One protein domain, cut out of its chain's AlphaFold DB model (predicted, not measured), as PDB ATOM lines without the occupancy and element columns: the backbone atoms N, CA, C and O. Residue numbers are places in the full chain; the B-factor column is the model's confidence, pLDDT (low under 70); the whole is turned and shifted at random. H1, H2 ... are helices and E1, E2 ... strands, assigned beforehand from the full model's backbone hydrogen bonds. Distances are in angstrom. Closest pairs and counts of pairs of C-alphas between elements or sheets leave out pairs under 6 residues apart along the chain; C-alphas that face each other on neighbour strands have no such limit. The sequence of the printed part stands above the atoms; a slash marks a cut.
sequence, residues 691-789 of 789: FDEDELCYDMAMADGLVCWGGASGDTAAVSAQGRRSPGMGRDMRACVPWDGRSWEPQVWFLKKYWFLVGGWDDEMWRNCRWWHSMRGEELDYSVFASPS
ATOM      1  N   PHE A 691      31.505 -56.553 -25.284       81.62
ATOM      2  CA  PHE A 691      30.697 -55.564 -24.610       81.62
ATOM      3  C   PHE A 691      30.102 -56.169 -23.333       81.62
ATOM      4  O   PHE A 691      29.483 -57.231 -23.386       81.62
ATOM      5  N   ASP A 692      30.285 -55.482 -22.209       82.50
ATOM      6  CA  ASP A 692      29.621 -55.777 -20.941       82.50
ATOM      7  C   ASP A 692      28.725 -54.590 -20.551       82.50
ATOM      8  O   ASP A 692      29.138 -53.427 -20.618       82.50
ATOM      9  N   GLU A 693      27.479 -54.893 -20.192       78.62
ATOM     10  CA  GLU A 693      26.428 -53.913 -19.903       78.62
ATOM     11  C   GLU A 693      26.600 -53.326 -18.491       78.62
ATOM     12  O   GLU A 693      26.483 -52.110 -18.308       78.62
ATOM     13  N   ASP A 694      26.993 -54.167 -17.524       74.31
ATOM     14  CA  ASP A 694      27.388 -53.768 -16.167       74.31
ATOM     15  C   ASP A 694      28.583 -52.809 -16.203       74.31
ATOM     16  O   ASP A 694      28.565 -51.738 -15.586       74.31
ATOM     17  N   GLU A 695      29.619 -53.176 -16.963       84.50
ATOM     18  CA  GLU A 695      30.825 -52.364 -17.100       84.50
ATOM     19  C   GLU A 695      30.529 -51.026 -17.789       84.50
ATOM     20  O   GLU A 695      30.984 -49.988 -17.309       84.50
ATOM     21  N   LEU A 696      29.713 -51.014 -18.857       86.19
ATOM     22  CA  LEU A 696      29.285 -49.766 -19.497       86.19
ATOM     23  C   LEU A 696      28.519 -48.868 -18.519       86.19
ATOM     24  O   LEU A 696      28.768 -47.662 -18.473       86.19
ATOM     25  N   CYS A 697      27.576 -49.428 -17.761       81.12
ATOM     26  CA  CYS A 697      26.791 -48.679 -16.786       81.12
ATOM     27  C   CYS A 697      27.695 -48.008 -15.740       81.12
ATOM     28  O   CYS A 697      27.619 -46.790 -15.539       81.12
ATOM     29  N   TYR A 698      28.593 -48.786 -15.128       84.19
ATOM     30  CA  TYR A 698      29.569 -48.285 -14.164       84.19
ATOM     31  C   TYR A 698      30.470 -47.200 -14.774       84.19
ATOM     32  O   TYR A 698      30.662 -46.133 -14.184       84.19
ATOM     33  N   ASP A 699      30.965 -47.417 -15.990       89.06
ATOM     34  CA  ASP A 699      31.855 -46.478 -16.663       89.06
ATOM     35  C   ASP A 699      31.177 -45.150 -17.018       89.06
ATOM     36  O   ASP A 699      31.788 -44.088 -16.879       89.06
ATOM     37  N   MET A 700      29.915 -45.178 -17.451       87.94
ATOM     38  CA  MET A 700      29.151 -43.963 -17.740       87.94
ATOM     39  C   MET A 700      28.841 -43.152 -16.475       87.94
ATOM     40  O   MET A 700      28.952 -41.924 -16.514       87.94
ATOM     41  N   ALA A 701      28.434 -43.825 -15.391       78.25
ATOM     42  CA  ALA A 701      27.824 -43.194 -14.219       78.25
ATOM     43  C   ALA A 701      28.785 -42.951 -13.041       78.25
ATOM     44  O   ALA A 701      28.682 -41.905 -12.399       78.25
ATOM     45  N   MET A 702      29.698 -43.889 -12.764       77.94
ATOM     46  CA  MET A 702      30.594 -43.877 -11.595       77.94
ATOM     47  C   MET A 702      32.030 -43.479 -11.947       77.94
ATOM     48  O   MET A 702      32.658 -42.731 -11.201       77.94
ATOM     49  N   ALA A 703      32.550 -43.920 -13.097       83.88
ATOM     50  CA  ALA A 703      33.894 -43.547 -13.557       83.88
ATOM     51  C   ALA A 703      33.953 -42.180 -14.282       83.88
ATOM     52  O   ALA A 703      34.994 -41.809 -14.827       83.88
ATOM     53  N   ASP A 704      32.847 -41.426 -14.302       87.19
ATOM     54  CA  ASP A 704      32.678 -40.152 -15.020       87.19
ATOM     55  C   ASP A 704      32.855 -40.229 -16.550       87.19
ATOM     56  O   ASP A 704      33.219 -39.244 -17.195       87.19
ATOM     57  N   GLY A 705      32.565 -41.375 -17.173       91.19
ATOM     58  CA  GLY A 705      32.699 -41.563 -18.620       91.19
ATOM     59  C   GLY A 705      31.802 -40.639 -19.448       91.19
ATOM     60  O   GLY A 705      32.222 -40.182 -20.516       91.19
ATOM     61  N   LEU A 706      30.608 -40.304 -18.937       90.81
ATOM     62  CA  LEU A 706      29.670 -39.346 -19.532       90.81
ATOM     63  C   LEU A 706      29.296 -38.242 -18.526       90.81
ATOM     64  O   LEU A 706      28.397 -38.400 -17.702       90.81
ATOM     65  N   VAL A 707      29.936 -37.074 -18.626       89.50
ATOM     66  CA  VAL A 707      29.671 -35.939 -17.724       89.50
ATOM     67  C   VAL A 707      28.572 -35.040 -18.295       89.50
ATOM     68  O   VAL A 707      28.753 -34.421 -19.342       89.50
ATOM     69  N   CYS A 708      27.439 -34.903 -17.601       88.88
ATOM     70  CA  CYS A 708      26.404 -33.934 -17.978       88.88
ATOM     71  C   CYS A 708      26.701 -32.538 -17.404       88.88
ATOM     72  O   CYS A 708      26.872 -32.361 -16.196       88.88
ATOM     73  N   TRP A 709      26.658 -31.515 -18.254       85.81
ATOM     74  CA  TRP A 709      26.820 -30.103 -17.913       85.81
ATOM     75  C   TRP A 709      25.481 -29.365 -18.060       85.81
ATOM     76  O   TRP A 709      24.988 -29.131 -19.163       85.81
ATOM     77  N   GLY A 710      24.872 -28.995 -16.933       74.56
ATOM     78  CA  GLY A 710      23.483 -28.542 -16.875       74.56
ATOM     79  C   GLY A 710      23.178 -27.568 -15.739       74.56
ATOM     80  O   GLY A 710      23.944 -27.403 -14.788       74.56
ATOM     81  N   GLY A 711      22.039 -26.886 -15.849       57.25
ATOM     82  CA  GLY A 711      21.554 -25.981 -14.812       57.25
ATOM     83  C   GLY A 711      20.812 -26.726 -13.705       57.25
ATOM     84  O   GLY A 711      19.617 -26.954 -13.836       57.25
ATOM     85  N   ALA A 712      21.485 -27.042 -12.595       43.88
ATOM     86  CA  ALA A 712      20.838 -27.549 -11.379       43.88
ATOM     87  C   ALA A 712      19.990 -26.449 -10.699       43.88
ATOM     88  O   ALA A 712      20.420 -25.804  -9.740       43.88
ATOM     89  N   SER A 713      18.802 -26.205 -11.251       41.16
ATOM     90  CA  SER A 713      17.756 -25.327 -10.731       41.16
ATOM     91  C   SER A 713      16.426 -26.061 -10.898       41.16
ATOM     92  O   SER A 713      16.033 -26.356 -12.022       41.16
ATOM     93  N   GLY A 714      15.760 -26.388  -9.784       39.72
ATOM     94  CA  GLY A 714      14.527 -27.193  -9.775       39.72
ATOM     95  C   GLY A 714      13.319 -26.528 -10.448       39.72
ATOM     96  O   GLY A 714      12.301 -27.177 -10.675       39.72
ATOM     97  N   ASP A 715      13.433 -25.251 -10.819       36.56
ATOM     98  CA  ASP A 715      12.482 -24.596 -11.706       36.56
ATOM     99  C   ASP A 715      12.520 -25.251 -13.098       36.56
ATOM    100  O   ASP A 715      13.341 -24.914 -13.952       36.56
ATOM    101  N   THR A 716      11.525 -26.080 -13.411       39.88
ATOM    102  CA  THR A 716      11.220 -26.467 -14.804       39.88
ATOM    103  C   THR A 716      10.860 -25.248 -15.679       39.88
ATOM    104  O   THR A 716      10.935 -25.293 -16.911       39.88
ATOM    105  N   ALA A 717      10.551 -24.105 -15.053       36.00
ATOM    106  CA  ALA A 717      10.459 -22.794 -15.689       36.00
ATOM    107  C   ALA A 717      11.827 -22.227 -16.144       36.00
ATOM    108  O   ALA A 717      11.877 -21.468 -17.121       36.00
ATOM    109  N   ALA A 718      12.932 -22.615 -15.495       36.53
ATOM    110  CA  ALA A 718      14.284 -22.084 -15.674       36.53
ATOM    111  C   ALA A 718      15.069 -22.700 -16.849       36.53
ATOM    112  O   ALA A 718      16.297 -22.598 -16.900       36.53
ATOM    113  N   VAL A 719      14.371 -23.184 -17.889       43.53
ATOM    114  CA  VAL A 719      14.901 -23.117 -19.265       43.53
ATOM    115  C   VAL A 719      15.306 -21.664 -19.512       43.53
ATOM    116  O   VAL A 719      14.432 -20.802 -19.674       43.53
ATOM    117  N   SER A 720      16.619 -21.411 -19.454       37.16
ATOM    118  CA  SER A 720      17.144 -20.122 -18.997       37.16
ATOM    119  C   SER A 720      16.478 -18.935 -19.690       37.16
ATOM    120  O   SER A 720      16.329 -18.891 -20.916       37.16
ATOM    121  N   ALA A 721      16.103 -17.918 -18.906       37.56
ATOM    122  CA  ALA A 721      15.520 -16.698 -19.462       37.56
ATOM    123  C   ALA A 721      16.450 -16.052 -20.513       37.56
ATOM    124  O   ALA A 721      15.969 -15.387 -21.427       37.56
ATOM    125  N   GLN A 722      17.756 -16.317 -20.418       37.72
ATOM    126  CA  GLN A 722      18.789 -15.958 -21.385       37.72
ATOM    127  C   GLN A 722      18.569 -16.604 -22.765       37.72
ATOM    128  O   GLN A 722      18.541 -15.889 -23.769       37.72
ATOM    129  N   GLY A 723      18.320 -17.918 -22.820       38.53
ATOM    130  CA  GLY A 723      18.047 -18.652 -24.064       38.53
ATOM    131  C   GLY A 723      16.792 -18.176 -24.807       38.53
ATOM    132  O   GLY A 723      16.700 -18.312 -26.024       38.53
ATOM    133  N   ARG A 724      15.844 -17.539 -24.103       39.88
ATOM    134  CA  ARG A 724      14.634 -16.944 -24.705       39.88
ATOM    135  C   ARG A 724      14.788 -15.470 -25.120       39.88
ATOM    136  O   ARG A 724      13.895 -14.945 -25.781       39.88
ATOM    137  N   ARG A 725      15.866 -14.773 -24.726       39.34
ATOM    138  CA  ARG A 725      15.984 -13.296 -24.829       39.34
ATOM    139  C   ARG A 725      16.835 -12.764 -25.986       39.34
ATOM    140  O   ARG A 725      16.778 -11.564 -26.243       39.34
ATOM    141  N   SER A 726      17.567 -13.614 -26.708       35.81
ATOM    142  CA  SER A 726      18.532 -13.186 -27.738       35.81
ATOM    143  C   SER A 726      18.149 -13.638 -29.160       35.81
ATOM    144  O   SER A 726      18.736 -14.597 -29.663       35.81
ATOM    145  N   PRO A 727      17.223 -12.950 -29.864       36.31
ATOM    146  CA  PRO A 727      16.816 -13.267 -31.242       36.31
ATOM    147  C   PRO A 727      17.880 -12.841 -32.280       36.31
ATOM    148  O   PRO A 727      17.608 -12.073 -33.202       36.31
ATOM    149  N   GLY A 728      19.117 -13.306 -32.098       36.91
ATOM    150  CA  GLY A 728      20.289 -12.894 -32.875       36.91
ATOM    151  C   GLY A 728      21.625 -13.498 -32.423       36.91
ATOM    152  O   GLY A 728      22.591 -13.397 -33.173       36.91
ATOM    153  N   MET A 729      21.688 -14.151 -31.253       41.16
ATOM    154  CA  MET A 729      22.789 -15.071 -30.934       41.16
ATOM    155  C   MET A 729      22.457 -16.468 -31.498       41.16
ATOM    156  O   MET A 729      21.293 -16.747 -31.793       41.16
ATOM    157  N   GLY A 730      23.471 -17.308 -31.732       38.31
ATOM    158  CA  GLY A 730      23.346 -18.540 -32.525       38.31
ATOM    159  C   GLY A 730      22.314 -19.559 -32.018       38.31
ATOM    160  O   GLY A 730      21.975 -19.595 -30.837       38.31
ATOM    161  N   ARG A 731      21.857 -20.442 -32.922       41.53
ATOM    162  CA  ARG A 731      20.967 -21.584 -32.603       41.53
ATOM    163  C   ARG A 731      21.578 -22.569 -31.598       41.53
ATOM    164  O   ARG A 731      20.849 -23.367 -31.021       41.53
ATOM    165  N   ASP A 732      22.887 -22.489 -31.412       44.22
ATOM    166  CA  ASP A 732      23.733 -23.519 -30.810       44.22
ATOM    167  C   ASP A 732      23.812 -23.411 -29.272       44.22
ATOM    168  O   ASP A 732      24.556 -24.145 -28.629       44.22
ATOM    169  N   MET A 733      23.033 -22.505 -28.661       48.34
ATOM    170  CA  MET A 733      22.903 -22.351 -27.203       48.34
ATOM    171  C   MET A 733      21.594 -22.946 -26.669       48.34
ATOM    172  O   MET A 733      20.793 -22.269 -26.023       48.34
ATOM    173  N   ARG A 734      21.389 -24.235 -26.963       50.88
ATOM    174  CA  ARG A 734      20.441 -25.105 -26.249       50.88
ATOM    175  C   ARG A 734      21.096 -25.918 -25.123       50.88
ATOM    176  O   ARG A 734      20.397 -26.268 -24.176       50.88
ATOM    177  N   ALA A 735      22.413 -26.135 -25.201       53.56
ATOM    178  CA  ALA A 735      23.217 -26.734 -24.139       53.56
ATOM    179  C   ALA A 735      22.911 -26.104 -22.764       53.56
ATOM    180  O   ALA A 735      22.674 -24.894 -22.685       53.56
ATOM    181  N   CYS A 736      22.960 -26.942 -21.720       66.12
ATOM    182  CA  CYS A 736      22.512 -26.768 -20.323       66.12
ATOM    183  C   CYS A 736      21.222 -27.524 -19.929       66.12
ATOM    184  O   CYS A 736      20.822 -27.419 -18.766       66.12
ATOM    185  N   VAL A 737      20.599 -28.298 -20.829       79.56
ATOM    186  CA  VAL A 737      19.494 -29.229 -20.503       79.56
ATOM    187  C   VAL A 737      19.903 -30.692 -20.754       79.56
ATOM    188  O   VAL A 737      20.447 -30.965 -21.826       79.56
ATOM    189  N   PRO A 738      19.655 -31.642 -19.830       84.44
ATOM    190  CA  PRO A 738      20.109 -33.034 -19.965       84.44
ATOM    191  C   PRO A 738      19.635 -33.815 -21.200       84.44
ATOM    192  O   PRO A 738      20.274 -34.797 -21.568       84.44
ATOM    193  N   TRP A 739      18.559 -33.384 -21.859       85.88
ATOM    194  CA  TRP A 739      17.976 -34.047 -23.036       85.88
ATOM    195  C   TRP A 739      18.467 -33.480 -24.379       85.88
ATOM    196  O   TRP A 739      17.880 -33.753 -25.427       85.88
ATOM    197  N   ASP A 740      19.492 -32.631 -24.335       87.25
ATOM    198  CA  ASP A 740      20.254 -32.163 -25.493       87.25
ATOM    199  C   ASP A 740      21.623 -32.848 -25.445       87.25
ATOM    200  O   ASP A 740      22.356 -32.691 -24.460       87.25
ATOM    201  N   GLY A 741      21.980 -33.593 -26.493       88.44
ATOM    202  CA  GLY A 741      23.245 -34.335 -26.558       88.44
ATOM    203  C   GLY A 741      24.471 -33.438 -26.350       88.44
ATOM    204  O   GLY A 741      25.494 -33.877 -25.820       88.44
ATOM    205  N   ARG A 742      24.367 -32.143 -26.684       86.69
ATOM    206  CA  ARG A 742      25.435 -31.148 -26.515       86.69
ATOM    207  C   ARG A 742      25.711 -30.770 -25.064       86.69
ATOM    208  O   ARG A 742      26.802 -30.279 -24.775       86.69
ATOM    209  N   SER A 743      24.760 -30.990 -24.159       88.19
ATOM    210  CA  SER A 743      24.975 -30.799 -22.719       88.19
ATOM    211  C   SER A 743      25.918 -31.849 -22.125       88.19
ATOM    212  O   SER A 743      26.394 -31.661 -21.014       88.19
ATOM    213  N   TRP A 744      26.215 -32.934 -22.842       91.12
ATOM    214  CA  TRP A 744      27.061 -34.019 -22.357       91.12
ATOM    215  C   TRP A 744      28.486 -33.935 -22.902       91.12
ATOM    216  O   TRP A 744      28.722 -33.595 -24.065       91.12
ATOM    217  N   GLU A 745      29.443 -34.276 -22.046       92.19
ATOM    218  CA  GLU A 745      30.856 -34.442 -22.356       92.19
ATOM    219  C   GLU A 745      31.269 -35.904 -22.138       92.19
ATOM    220  O   GLU A 745      31.514 -36.319 -21.001       92.19
ATOM    221  N   PRO A 746      31.379 -36.687 -23.220       94.31
ATOM    222  CA  PRO A 746      32.040 -37.980 -23.174       94.31
ATOM    223  C   PRO A 746      33.546 -37.814 -22.942       94.31
ATOM    224  O   PRO A 746      34.203 -37.030 -23.637       94.31
ATOM    225  N   GLN A 747      34.099 -38.564 -21.993       93.50
ATOM    226  CA  GLN A 747      35.522 -38.511 -21.666       93.50
ATOM    227  C   GLN A 747      36.385 -39.283 -22.668       93.50
ATOM    228  O   GLN A 747      35.998 -40.315 -23.212       93.50
ATOM    229  N   VAL A 748      37.611 -38.801 -22.889       92.75
ATOM    230  CA  VAL A 748      38.539 -39.350 -23.899       92.75
ATOM    231  C   VAL A 748      38.891 -40.819 -23.646       92.75
ATOM    232  O   VAL A 748      39.162 -41.554 -24.593       92.75
ATOM    233  N   TRP A 749      38.903 -41.258 -22.385       92.69
ATOM    234  CA  TRP A 749      39.148 -42.655 -22.027       92.69
ATOM    235  C   TRP A 749      37.929 -43.538 -22.362       92.69
ATOM    236  O   TRP A 749      38.090 -44.582 -22.992       92.69
ATOM    237  N   PHE A 750      36.714 -43.068 -22.058       93.88
ATOM    238  CA  PHE A 750      35.451 -43.758 -22.341       93.88
ATOM    239  C   PHE A 750      35.264 -43.955 -23.851       93.88
ATOM    240  O   PHE A 750      34.990 -45.057 -24.324       93.88
ATOM    241  N   LEU A 751      35.536 -42.899 -24.626       92.88
ATOM    242  CA  LEU A 751      35.488 -42.917 -26.089       92.88
ATOM    243  C   LEU A 751      36.499 -43.881 -26.737       92.88
ATOM    244  O   LEU A 751      36.287 -44.312 -27.868       92.88
ATOM    245  N   LYS A 752      37.597 -44.212 -26.042       89.44
ATOM    246  CA  LYS A 752      38.585 -45.210 -26.488       89.44
ATOM    247  C   LYS A 752      38.173 -46.633 -26.128       89.44
ATOM    248  O   LYS A 752      38.401 -47.528 -26.932       89.44
ATOM    249  N   LYS A 753      37.572 -46.844 -24.953       91.06
ATOM    250  CA  LYS A 753      37.092 -48.163 -24.517       91.06
ATOM    251  C   LYS A 753      35.914 -48.623 -25.376       91.06
ATOM    252  O   LYS A 753      36.007 -49.641 -26.052       91.06
ATOM    253  N   TYR A 754      34.873 -47.798 -25.470       92.88
ATOM    254  CA  TYR A 754      33.650 -48.090 -26.225       92.88
ATOM    255  C   TYR A 754      33.704 -47.595 -27.677       92.88
ATOM    256  O   TYR A 754      32.677 -47.222 -28.243       92.88
ATOM    257  N   TRP A 755      34.890 -47.575 -28.300       90.81
ATOM    258  CA  TRP A 755      35.113 -47.007 -29.640       90.81
ATOM    259  C   TRP A 755      34.173 -47.583 -30.716       90.81
ATOM    260  O   TRP A 755      33.757 -46.865 -31.622       90.81
ATOM    261  N   PHE A 756      33.786 -48.853 -30.582       89.88
ATOM    262  CA  PHE A 756      32.867 -49.559 -31.479       89.88
ATOM    263  C   PHE A 756      31.397 -49.106 -31.339       89.88
ATOM    264  O   PHE A 756      30.666 -49.103 -32.327       89.88
ATOM    265  N   LEU A 757      30.970 -48.637 -30.158       92.62
ATOM    266  CA  LEU A 757      29.635 -48.047 -29.925       92.62
ATOM    267  C   LEU A 757      29.605 -46.538 -30.193       92.62
ATOM    268  O   LEU A 757      28.622 -45.976 -30.684       92.62
ATOM    269  N   VAL A 758      30.706 -45.876 -29.854       91.62
ATOM    270  CA  VAL A 758      30.953 -44.439 -30.012       91.62
ATOM    271  C   VAL A 758      31.137 -44.059 -31.483       91.62
ATOM    272  O   VAL A 758      30.724 -42.972 -31.889       91.62
ATOM    273  N   GLY A 759      31.688 -44.972 -32.281       88.75
ATOM    274  CA  GLY A 759      31.798 -44.861 -33.727       88.75
ATOM    275  C   GLY A 759      32.913 -43.935 -34.212       88.75
ATOM    276  O   GLY A 759      33.954 -43.758 -33.573       88.75
ATOM    277  N   GLY A 760      32.710 -43.392 -35.411       86.56
ATOM    278  CA  GLY A 760      33.719 -42.664 -36.169       86.56
ATOM    279  C   GLY A 760      34.087 -41.309 -35.567       86.56
ATOM    280  O   GLY A 760      33.316 -40.677 -34.854       86.56
ATOM    281  N   TRP A 761      35.271 -40.802 -35.920       84.94
ATOM    282  CA  TRP A 761      35.778 -39.506 -35.445       84.94
ATOM    283  C   TRP A 761      34.806 -38.332 -35.641       84.94
ATOM    284  O   TRP A 761      34.810 -37.391 -34.849       84.94
ATOM    285  N   ASP A 762      33.977 -38.368 -36.688       86.38
ATOM    286  CA  ASP A 762      32.986 -37.334 -37.003       86.38
ATOM    287  C   ASP A 762      31.552 -37.661 -36.538       86.38
ATOM    288  O   ASP A 762      30.629 -36.898 -36.831       86.38
ATOM    289  N   ASP A 763      31.373 -38.704 -35.726       91.06
ATOM    290  CA  ASP A 763      30.118 -39.049 -35.048       91.06
ATOM    291  C   ASP A 763      29.856 -38.112 -33.852       91.06
ATOM    292  O   ASP A 763      30.693 -37.288 -33.457       91.06
ATOM    293  N   GLU A 764      28.652 -38.179 -33.283       91.06
ATOM    294  CA  GLU A 764      28.171 -37.191 -32.312       91.06
ATOM    295  C   GLU A 764      29.020 -37.070 -31.039       91.06
ATOM    296  O   GLU A 764      29.396 -35.961 -30.643       91.06
ATOM    297  N   MET A 765      29.370 -38.193 -30.418       93.12
ATOM    298  CA  MET A 765      30.080 -38.200 -29.137       93.12
ATOM    299  C   MET A 765      31.496 -37.616 -29.273       93.12
ATOM    300  O   MET A 765      31.901 -36.770 -28.470       93.12
ATOM    301  N   TRP A 766      32.202 -37.949 -30.360       92.00
ATOM    302  CA  TRP A 766      33.476 -37.319 -30.720       92.00
ATOM    303  C   TRP A 766      33.325 -35.830 -31.058       92.00
ATOM    304  O   TRP A 766      34.193 -35.029 -30.701       92.00
ATOM    305  N   ARG A 767      32.234 -35.407 -31.713       91.00
ATOM    306  CA  ARG A 767      31.928 -33.982 -31.964       91.00
ATOM    307  C   ARG A 767      31.608 -33.189 -30.690       91.00
ATOM    308  O   ARG A 767      31.831 -31.973 -30.679       91.00
ATOM    309  N   ASN A 768      31.094 -33.832 -29.641       91.25
ATOM    310  CA  ASN A 768      30.789 -33.188 -28.360       91.25
ATOM    311  C   ASN A 768      32.030 -33.104 -27.466       91.25
ATOM    312  O   ASN A 768      32.378 -32.004 -27.037       91.25
ATOM    313  N   CYS A 769      32.780 -34.198 -27.309       92.38
ATOM    314  CA  CYS A 769      34.077 -34.206 -26.623       92.38
ATOM    315  C   CYS A 769      35.050 -33.162 -27.211       92.38
ATOM    316  O   CYS A 769      35.524 -32.278 -26.494       92.38
ATOM    317  N   ARG A 770      35.247 -33.156 -28.544       90.50
ATOM    318  CA  ARG A 770      36.072 -32.145 -29.243       90.50
ATOM    319  C   ARG A 770      35.671 -30.704 -28.928       90.50
ATOM    320  O   ARG A 770      36.531 -29.827 -28.887       90.50
ATOM    321  N   TRP A 771      34.381 -30.438 -28.733       89.19
ATOM    322  CA  TRP A 771      33.898 -29.092 -28.442       89.19
ATOM    323  C   TRP A 771      34.101 -28.683 -26.984       89.19
ATOM    324  O   TRP A 771      34.489 -27.543 -26.751       89.19
ATOM    325  N   TRP A 772      33.896 -29.588 -26.024       89.31
ATOM    326  CA  TRP A 772      34.126 -29.300 -24.606       89.31
ATOM    327  C   TRP A 772      35.602 -28.996 -24.316       89.31
ATOM    328  O   TRP A 772      35.900 -27.936 -23.762       89.31
ATOM    329  N   HIS A 773      36.527 -29.819 -24.822       89.56
ATOM    330  CA  HIS A 773      37.964 -29.511 -24.779       89.56
ATOM    331  C   HIS A 773      38.280 -28.178 -25.487       89.56
ATOM    332  O   HIS A 773      38.912 -27.294 -24.907       89.56
ATOM    333  N   SER A 774      37.745 -27.955 -26.698       86.38
ATOM    334  CA  SER A 774      37.939 -26.691 -27.428       86.38
ATOM    335  C   SER A 774      37.348 -25.459 -26.723       86.38
ATOM    336  O   SER A 774      37.815 -24.352 -26.994       86.38
ATOM    337  N   MET A 775      36.339 -25.611 -25.858       81.56
ATOM    338  CA  MET A 775      35.774 -24.523 -25.048       81.56
ATOM    339  C   MET A 775      36.634 -24.199 -23.823       81.56
ATOM    340  O   MET A 775      36.698 -23.039 -23.422       81.56
ATOM    341  N   ARG A 776      37.338 -25.192 -23.265       85.06
ATOM    342  CA  ARG A 776      38.353 -24.986 -22.215       85.06
ATOM    343  C   ARG A 776      39.710 -24.526 -22.765       85.06
ATOM    344  O   ARG A 776      40.541 -24.034 -22.008       85.06
ATOM    345  N   GLY A 777      39.915 -24.623 -24.081       85.44
ATOM    346  CA  GLY A 777      41.192 -24.325 -24.739       85.44
ATOM    347  C   GLY A 777      42.197 -25.478 -24.660       85.44
ATOM    348  O   GLY A 777      43.387 -25.268 -24.882       85.44
ATOM    349  N   GLU A 778      41.720 -26.680 -24.345       87.25
ATOM    350  CA  GLU A 778      42.506 -27.909 -24.280       87.25
ATOM    351  C   GLU A 778      42.717 -28.474 -25.690       87.25
ATOM    352  O   GLU A 778      41.772 -28.611 -26.472       87.25
ATOM    353  N   GLU A 779      43.961 -28.825 -26.015       79.31
ATOM    354  CA  GLU A 779      44.273 -29.585 -27.223       79.31
ATOM    355  C   GLU A 779      44.121 -31.080 -26.921       79.31
ATOM    356  O   GLU A 779      44.767 -31.614 -26.021       79.31
ATOM    357  N   LEU A 780      43.241 -31.752 -27.665       80.94
ATOM    358  CA  LEU A 780      43.097 -33.204 -27.600       80.94
ATOM    359  C   LEU A 780      44.347 -33.872 -28.174       80.94
ATOM    360  O   LEU A 780      44.745 -33.567 -29.298       80.94
ATOM    361  N   ASP A 781      44.931 -34.817 -27.437       70.56
ATOM    362  CA  ASP A 781      46.062 -35.593 -27.941       70.56
ATOM    363  C   ASP A 781      45.607 -36.556 -29.049       70.56
ATOM    364  O   ASP A 781      45.102 -37.655 -28.804       70.56
ATOM    365  N   TYR A 782      45.806 -36.116 -30.291       65.81
ATOM    366  CA  TYR A 782      45.479 -36.875 -31.492       65.81
ATOM    367  C   TYR A 782      46.401 -38.087 -31.726       65.81
ATOM    368  O   TYR A 782      46.097 -38.906 -32.593       65.81
ATOM    369  N   SER A 783      47.522 -38.216 -31.002       63.69
ATOM    370  CA  SER A 783      48.470 -39.324 -31.200       63.69
ATOM    371  C   SER A 783      47.909 -40.666 -30.724       63.69
ATOM    372  O   SER A 783      48.164 -41.696 -31.347       63.69
ATOM    373  N   VAL A 784      47.042 -40.648 -29.706       55.03
ATOM    374  CA  VAL A 784      46.400 -41.840 -29.122       55.03
ATOM    375  C   VAL A 784      45.226 -42.377 -29.969       55.03
ATOM    376  O   VAL A 784      44.384 -43.118 -29.464       55.03
ATOM    377  N   PHE A 785      45.163 -41.983 -31.246       56.31
ATOM    378  CA  PHE A 785      44.256 -42.515 -32.273       56.31
ATOM    379  C   PHE A 785      45.002 -43.085 -33.488       56.31
ATOM    380  O   PHE A 785      44.376 -43.454 -34.481       56.31
ATOM    381  N   ALA A 786      46.330 -43.213 -33.410       50.47
ATOM    382  CA  ALA A 786      46.986 -44.296 -34.125       50.47
ATOM    383  C   ALA A 786      46.463 -45.610 -33.523       50.47
ATOM    384  O   ALA A 786      46.670 -45.866 -32.337       50.47
ATOM    385  N   SER A 787      45.723 -46.391 -34.312       40.72
ATOM    386  CA  SER A 787      45.193 -47.688 -33.882       40.72
ATOM    387  C   SER A 787      46.315 -48.583 -33.338       40.72
ATOM    388  O   SER A 787      47.426 -48.525 -33.878       40.72
ATOM    389  N   PRO A 788      46.053 -49.434 -32.325       37.47
ATOM    390  CA  PRO A 788      46.948 -50.552 -32.051       37.47
ATOM    391  C   PRO A 788      47.102 -51.377 -33.339       37.47
ATOM    392  O   PRO A 788      46.112 -51.653 -34.020       37.47
ATOM    393  N   SER A 789      48.355 -51.659 -33.695       32.28
ATOM    394  CA  SER A 789      48.786 -52.252 -34.969       32.28
ATOM    395  C   SER A 789      48.738 -53.773 -34.973       32.28
ATOM    396  O   SER A 789      49.305 -54.328 -34.004       32.28
TER     397      SER A 789
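What this domain is: This is residues 691 to 789 of the 789 residues of the protein "BZIP domain-containing protein" of Sporothrix insectorum RCEF 264 (UniProt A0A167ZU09). Look first for a small two-stranded hairpin, E1 and E2, in which E2 lies between E1 and the longest helix, H4, which packs across E2. H1, H2 and H3 gather round one end of this core, while a long loop leaves its other end, with residues 713 to 718 and 724 to 730 sticking out; H5 and the last residues make a tail. The printed part has 99 residues, with five named helices and two named strands in the order H1 E1 E2 H2 H3 H4 H5, and the sheet, in the order E1 - E2, is antiparallel. By its named elements it is mostly helix, yet under half of the residues, 44, are in named elements. It is loose, with a radius of gyration of the C-alphas of 15.8 A, and elongated, spanning 52 by 30 by 19 A.

How they stand to each other: Start at the sheet, where E1, residues 706 to 710, and E2, residues 744 to 746, form an antiparallel hairpin at 158 degrees. Here you find N 707 and O 745 at 2.9 A and N 745 and O 707 at 2.8 A, both within hydrogen-bond range. Next look at H4, residues 764 to 776: its closest C-alphas to E2 are those of Cys 769 and Glu 745, 5.4 A apart. H2, residues 748 to 753, only just touches H4, with 3 pairs of C-alphas within 8 A, the closest those of Val 748 and Cys 769 at 7.3 A; H4 does so with residues 765 to 769 alone. Their tilt is a shallow 25 degrees, opposite ways. H1, residues 693 to 701, is close to H2 but not clearly touching, the closest C-alphas being those of Asp 699 and Phe 750, 7.3 A. H3, residues 755 to 758, is close to H4 but not clearly touching, with C-alphas 758 and 765 the closest at 6.4 A. H5, residues 782 to 785, is apart from H4 and from H2. Every O i to N i+4 pair is within hydrogen-bond range in H1 and H2, and 8 of 9 are in H4; H3 and H5 are too short for such a pair.

Where its parts are: Find C-alpha 693 at (26.428, -53.913, -19.903); from there H1 runs 12.2 A to residue 701. E1 covers 12.7 A, E2 6.4 A and H2 9.0 A. H3 is 4.9 A long. H4 runs 18.8 A from C-alpha 764 at (28.171, -37.191, -32.312) to residue 776. H5, 5.8 A long, ends with C-alpha 785 at (44.256, -42.515, -32.273).

The domain as a whole: The two C-alphas farthest apart are those of Ala 717 and Ser 789, 52.0 A. The printed part has no cut. The link from E1 to E2, residues 711 to 743, is long; the other links are tight. Mean pLDDT of the printed part is 72.4, and it is under 70 at residues 711 to 736 and 782 to 789.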